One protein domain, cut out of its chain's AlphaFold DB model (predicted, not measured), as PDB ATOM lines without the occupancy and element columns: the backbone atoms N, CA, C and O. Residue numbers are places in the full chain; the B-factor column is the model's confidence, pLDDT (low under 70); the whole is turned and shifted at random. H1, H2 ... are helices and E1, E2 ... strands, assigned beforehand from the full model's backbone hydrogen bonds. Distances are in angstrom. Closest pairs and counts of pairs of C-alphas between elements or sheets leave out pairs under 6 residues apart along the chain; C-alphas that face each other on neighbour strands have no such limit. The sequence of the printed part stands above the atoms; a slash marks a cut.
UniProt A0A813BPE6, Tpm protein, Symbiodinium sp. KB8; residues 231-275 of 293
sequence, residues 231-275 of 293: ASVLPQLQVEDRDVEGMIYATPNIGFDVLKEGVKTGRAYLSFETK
ATOM      1  N   ALA A 231      34.601  -5.021 -78.921       83.19
ATOM      2  CA  ALA A 231      34.254  -6.231 -79.665       83.19
ATOM      3  C   ALA A 231      33.453  -7.266 -78.849       83.19
ATOM      4  O   ALA A 231      32.717  -8.046 -79.446       83.19
ATOM      5  N   SER A 232      33.559  -7.279 -77.513       82.25
ATOM      6  CA  SER A 232      32.726  -8.139 -76.660       82.25
ATOM      7  C   SER A 232      31.360  -7.520 -76.348       82.25
ATOM      8  O   SER A 232      30.425  -8.255 -76.040       82.25
ATOM      9  N   VAL A 233      31.227  -6.195 -76.458       85.31
ATOM     10  CA  VAL A 233      29.993  -5.438 -76.187       85.31
ATOM     11  C   VAL A 233      29.069  -5.424 -77.402       85.31
ATOM     12  O   VAL A 233      27.879  -5.692 -77.265       85.31
ATOM     13  N   LEU A 234      29.608  -5.154 -78.597       86.06
ATOM     14  CA  LEU A 234      28.817  -4.981 -79.826       86.06
ATOM     15  C   LEU A 234      27.842  -6.137 -80.131       86.06
ATOM     16  O   LEU A 234      26.707  -5.841 -80.497       86.06
ATOM     17  N   PRO A 235      28.207  -7.427 -79.959       87.50
ATOM     18  CA  PRO A 235      27.289  -8.540 -80.218       87.50
ATOM     19  C   PRO A 235      26.131  -8.643 -79.217       87.50
ATOM     20  O   PRO A 235      25.170  -9.361 -79.473       87.50
ATOM     21  N   GLN A 236      26.234  -7.974 -78.066       87.25
ATOM     22  CA  GLN A 236      25.243  -8.028 -76.987       87.25
ATOM     23  C   GLN A 236      24.217  -6.891 -77.061       87.25
ATOM     24  O   GLN A 236      23.282  -6.874 -76.263       87.25
ATOM     25  N   LEU A 237      24.396  -5.938 -77.979       89.44
ATOM     26  CA  LEU A 237      23.489  -4.812 -78.152       89.44
ATOM     27  C   LEU A 237      22.130  -5.283 -78.682       89.44
ATOM     28  O   LEU A 237      22.039  -5.929 -79.727       89.44
ATOM     29  N   GLN A 238      21.075  -4.911 -77.971       89.75
ATOM     30  CA  GLN A 238      19.685  -5.178 -78.311       89.75
ATOM     31  C   GLN A 238      18.988  -3.867 -78.644       89.75
ATOM     32  O   GLN A 238      19.284  -2.830 -78.057       89.75
ATOM     33  N   VAL A 239      18.081  -3.917 -79.615       89.19
ATOM     34  CA  VAL A 239      17.265  -2.759 -79.975       89.19
ATOM     35  C   VAL A 239      16.217  -2.545 -78.889       89.19
ATOM     36  O   VAL A 239      15.424  -3.442 -78.613       89.19
ATOM     37  N   GLU A 240      16.198  -1.347 -78.325       87.50
ATOM     38  CA  GLU A 240      15.173  -0.843 -77.424       87.50
ATOM     39  C   GLU A 240      14.508   0.376 -78.068       87.50
ATOM     40  O   GLU A 240      15.184   1.329 -78.457       87.50
ATOM     41  N   ASP A 241      13.184   0.352 -78.179       85.44
ATOM     42  CA  ASP A 241      12.408   1.522 -78.588       85.44
ATOM     43  C   ASP A 241      12.104   2.365 -77.344       85.44
ATOM     44  O   ASP A 241      11.482   1.871 -76.397       85.44
ATOM     45  N   ARG A 242      12.596   3.608 -77.302       83.25
ATOM     46  CA  ARG A 242      12.356   4.532 -76.188       83.25
ATOM     47  C   ARG A 242      11.509   5.704 -76.654       83.25
ATOM     48  O   ARG A 242      11.964   6.501 -77.471       83.25
ATOM     49  N   ASP A 243      10.328   5.852 -76.047       75.56
ATOM     50  CA  ASP A 243       9.250   6.790 -76.419       75.56
ATOM     51  C   ASP A 243       9.713   8.193 -76.858       75.56
ATOM     52  O   ASP A 243       9.152   8.785 -77.778       75.56
ATOM     53  N   VAL A 244      10.730   8.745 -76.191       70.25
ATOM     54  CA  VAL A 244      11.245  10.109 -76.416       70.25
ATOM     55  C   VAL A 244      12.589  10.173 -77.145       70.25
ATOM     56  O   VAL A 244      12.943  11.233 -77.658       70.25
ATOM     57  N   GLU A 245      13.344   9.078 -77.207       69.38
ATOM     58  CA  GLU A 245      14.701   9.059 -77.778       69.38
ATOM     59  C   GLU A 245      14.811   8.258 -79.084       69.38
ATOM     60  O   GLU A 245      15.836   8.347 -79.766       69.38
ATOM     61  N   GLY A 246      13.752   7.534 -79.456       81.38
ATOM     62  CA  GLY A 246      13.711   6.646 -80.611       81.38
ATOM     63  C   GLY A 246      14.415   5.314 -80.350       81.38
ATOM     64  O   GLY A 246      14.545   4.867 -79.213       81.38
ATOM     65  N   MET A 247      14.880   4.672 -81.425       81.69
ATOM     66  CA  MET A 247      15.594   3.394 -81.353       81.69
ATOM     67  C   MET A 247      16.984   3.578 -80.733       81.69
ATOM     68  O   MET A 247      17.834   4.277 -81.289       81.69
ATOM     69  N   ILE A 248      17.230   2.899 -79.618       88.94
ATOM     70  CA  ILE A 248      18.528   2.813 -78.948       88.94
ATOM     71  C   ILE A 248      19.008   1.367 -78.998       88.94
ATOM     72  O   ILE A 248      18.220   0.428 -78.974       88.94
ATOM     73  N   TYR A 249      20.317   1.174 -79.081       90.12
ATOM     74  CA  TYR A 249      20.939  -0.133 -78.945       90.12
ATOM     75  C   TYR A 249      21.597  -0.194 -77.573       90.12
ATOM     76  O   TYR A 249      22.524   0.576 -77.323       90.12
ATOM     77  N   ALA A 250      21.137  -1.086 -76.699       90.69
ATOM     78  CA  ALA A 250      21.642  -1.223 -75.337       90.69
ATOM     79  C   ALA A 250      22.008  -2.678 -75.023       90.69
ATOM     80  O   ALA A 250      21.366  -3.610 -75.505       90.69
ATOM     81  N   THR A 251      23.052  -2.906 -74.226       90.62
ATOM     82  CA  THR A 251      23.323  -4.249 -73.695       90.62
ATOM     83  C   THR A 251      22.441  -4.525 -72.476       90.62
ATOM     84  O   THR A 251      22.198  -3.607 -71.684       90.62
ATOM     85  N   PRO A 252      22.058  -5.787 -72.211       88.56
ATOM     86  CA  PRO A 252      21.578  -6.177 -70.889       88.56
ATOM     87  C   PRO A 252      22.576  -5.783 -69.791       88.56
ATOM     88  O   PRO A 252      23.764  -5.590 -70.057       88.56
ATOM     89  N   ASN A 253      22.112  -5.702 -68.544       88.00
ATOM     90  CA  ASN A 253      22.979  -5.399 -67.405       88.00
ATOM     91  C   ASN A 253      24.083  -6.459 -67.251       88.00
ATOM     92  O   ASN A 253      23.822  -7.609 -66.893       88.00
ATOM     93  N   ILE A 254      25.330  -6.049 -67.464       84.31
ATOM     94  CA  ILE A 254      26.533  -6.866 -67.320       84.31
ATOM     95  C   ILE A 254      27.028  -6.728 -65.881       84.31
ATOM     96  O   ILE A 254      27.524  -5.675 -65.481       84.31
ATOM     97  N   GLY A 255      26.870  -7.785 -65.083       82.75
ATOM     98  CA  GLY A 255      27.268  -7.798 -63.676       82.75
ATOM     99  C   GLY A 255      28.693  -8.306 -63.455       82.75
ATOM    100  O   GLY A 255      29.036  -9.384 -63.931       82.75
ATOM    101  N   PHE A 256      29.477  -7.601 -62.645       84.75
ATOM    102  CA  PHE A 256      30.833  -7.977 -62.239       84.75
ATOM    103  C   PHE A 256      30.982  -7.919 -60.722       84.75
ATOM    104  O   PHE A 256      30.421  -7.052 -60.047       84.75
ATOM    105  N   ASP A 257      31.733  -8.874 -60.184       86.12
ATOM    106  CA  ASP A 257      32.013  -8.945 -58.758       86.12
ATOM    107  C   ASP A 257      33.112  -7.945 -58.397       86.12
ATOM    108  O   ASP A 257      34.166  -7.893 -59.029       86.12
ATOM    109  N   VAL A 258      32.861  -7.148 -57.363       81.75
ATOM    110  CA  VAL A 258      33.847  -6.228 -56.800       81.75
ATOM    111  C   VAL A 258      34.601  -6.990 -55.722       81.75
ATOM    112  O   VAL A 258      33.989  -7.477 -54.767       81.75
ATOM    113  N   LEU A 259      35.917  -7.126 -55.891       79.25
ATOM    114  CA  LEU A 259      36.786  -7.822 -54.946       79.25
ATOM    115  C   LEU A 259      37.653  -6.816 -54.178       79.25
ATOM    116  O   LEU A 259      38.201  -5.886 -54.767       79.25
ATOM    117  N   LYS A 260      37.839  -7.036 -52.876       77.06
ATOM    118  CA  LYS A 260      38.847  -6.368 -52.044       77.06
ATOM    119  C   LYS A 260      39.734  -7.446 -51.434       77.06
ATOM    120  O   LYS A 260      39.223  -8.327 -50.753       77.06
ATOM    121  N   GLU A 261      41.037  -7.405 -51.719       82.19
ATOM    122  CA  GLU A 261      42.006  -8.410 -51.234       82.19
ATOM    123  C   GLU A 261      41.599  -9.858 -51.591       82.19
ATOM    124  O   GLU A 261      41.759 -10.789 -50.810       82.19
ATOM    125  N   GLY A 262      41.024 -10.047 -52.786       82.62
ATOM    126  CA  GLY A 262      40.544 -11.349 -53.269       82.62
ATOM    127  C   GLY A 262      39.177 -11.778 -52.724       82.62
ATOM    128  O   GLY A 262      38.619 -12.765 -53.197       82.62
ATOM    129  N   VAL A 263      38.593 -11.025 -51.788       82.38
ATOM    130  CA  VAL A 263      37.274 -11.311 -51.211       82.38
ATOM    131  C   VAL A 263      36.205 -10.498 -51.926       82.38
ATOM    132  O   VAL A 263      36.334  -9.285 -52.075       82.38
ATOM    133  N   LYS A 264      35.116 -11.148 -52.344       87.06
ATOM    134  CA  LYS A 264      33.956 -10.469 -52.928       87.06
ATOM    135  C   LYS A 264      33.289  -9.562 -51.897       87.06
ATOM    136  O   LYS A 264      32.746 -10.043 -50.908       87.06
ATOM    137  N   THR A 265      33.303  -8.259 -52.150       86.88
ATOM    138  CA  THR A 265      32.710  -7.223 -51.292       86.88
ATOM    139  C   THR A 265      31.457  -6.598 -51.888       86.88
ATOM    140  O   THR A 265      30.712  -5.927 -51.180       86.88
ATOM    141  N   GLY A 266      31.188  -6.829 -53.172       84.81
ATOM    142  CA  GLY A 266      29.993  -6.317 -53.823       84.81
ATOM    143  C   GLY A 266      29.824  -6.833 -55.242       84.81
ATOM    144  O   GLY A 266      30.568  -7.695 -55.714       84.81
ATOM    145  N   ARG A 267      28.819  -6.287 -55.923       87.12
ATOM    146  CA  ARG A 267      28.573  -6.518 -57.342       87.12
ATOM    147  C   ARG A 267      28.162  -5.202 -57.976       87.12
ATOM    148  O   ARG A 267      27.314  -4.503 -57.427       87.12
ATOM    149  N   ALA A 268      28.763  -4.875 -59.104       83.06
ATOM    150  CA  ALA A 268      28.401  -3.715 -59.895       83.06
ATOM    151  C   ALA A 268      27.854  -4.179 -61.246       83.06
ATOM    152  O   ALA A 268      28.151  -5.283 -61.702       83.06
ATOM    153  N   TYR A 269      26.988  -3.362 -61.838       86.75
ATOM    154  CA  TYR A 269      26.320  -3.650 -63.100       86.75
ATOM    155  C   TYR A 269      26.575  -2.493 -64.058       86.75
ATOM    156  O   TYR A 269      26.457  -1.333 -63.666       86.75
ATOM    157  N   LEU A 270      26.933  -2.814 -65.295       86.19
ATOM    158  CA  LEU A 270      27.120  -1.851 -66.377       86.19
ATOM    159  C   LEU A 270      26.203  -2.219 -67.542       86.19
ATOM    160  O   LEU A 270      26.011  -3.397 -67.835       86.19
ATOM    161  N   SER A 271      25.679  -1.213 -68.228       90.44
ATOM    162  CA  SER A 271      25.041  -1.356 -69.534       90.44
ATOM    163  C   SER A 271      25.671  -0.329 -70.471       90.44
ATOM    164  O   SER A 271      26.006   0.779 -70.043       90.44
ATOM    165  N   PHE A 272      25.902  -0.727 -71.718       89.12
ATOM    166  CA  PHE A 272      26.447   0.134 -72.760       89.12
ATOM    167  C   PHE A 272      25.340   0.470 -73.747       89.12
ATOM    168  O   PHE A 272      24.652  -0.438 -74.212       89.12
ATOM    169  N   GLU A 273      25.213   1.748 -74.102       90.56
ATOM    170  CA  GLU A 273      24.207   2.232 -75.047       90.56
ATOM    171  C   GLU A 273      24.824   3.012 -76.216       90.56
ATOM    172  O   GLU A 273      25.863   3.663 -76.091       90.56
ATOM    173  N   THR A 274      24.173   2.944 -77.377       86.62
ATOM    174  CA  THR A 274      24.509   3.734 -78.565       86.62
ATOM    175  C   THR A 274      23.258   4.040 -79.383       86.62
ATOM    176  O   THR A 274      22.369   3.203 -79.529       86.62
ATOM    177  N   LYS A 275      23.208   5.243 -79.966       86.44
ATOM    178  CA  LYS A 275      22.165   5.651 -80.928       86.44
ATOM    179  C   LYS A 275      22.472   5.194 -82.357       86.44
ATOM    180  O   LYS A 275      21.595   5.190 -83.213       86.44
TER     181      LYS A 275
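What this domain is: This is residues 231 to 275 of the 293 residues of the protein "Tpm protein" of Symbiodinium sp. KB8 (UniProt A0A813BPE6). Two strand hairpins stand end to end, the long E3 and E4 and the shorter E1 and E2, with small helix H1 to one side. The 45 printed residues include one named helix and four named strands, in order H1, E1, E2, E3, E4; both sheets are antiparallel, the class mostly strand. The whole is only just extended, close to loose, radius of gyration of the C-alphas 14.2 A, and flat, 43 by 23 by 11 A.

Where its parts are: E3, residues 254 to 260, spans 19.6 A; E4, residues 263 to 270, spans 20.6 A and ends at C-alpha 270 (27.120, -1.851, -66.377). E1 is residues 238 to 242, E2 246 to 250, H1 231 to 236, from C-alpha 231 (34.254, -6.231, -79.665).

How they stand to each other: Within hydrogen-bond range are N 256 of E3 and O 268 of E4, 2.8 A, and N 240 of E1 and O 248 of E2, 2.8 A. E4 bends by 54 degrees at residue 266. Residues 249 to 250 of E2 pair antiparallel with 273 to 274. E2 and E3 are apart. H1 has 0 of 2 O i to N i+4 and 1 of 3 O i to N i+3 pairs within range.

The domain as a whole: The farthest C-alphas, of Asp 243 and Glu 261, are 44.0 A apart. The printed part has no cut; its links are tight; residue 245 is under pLDDT 70.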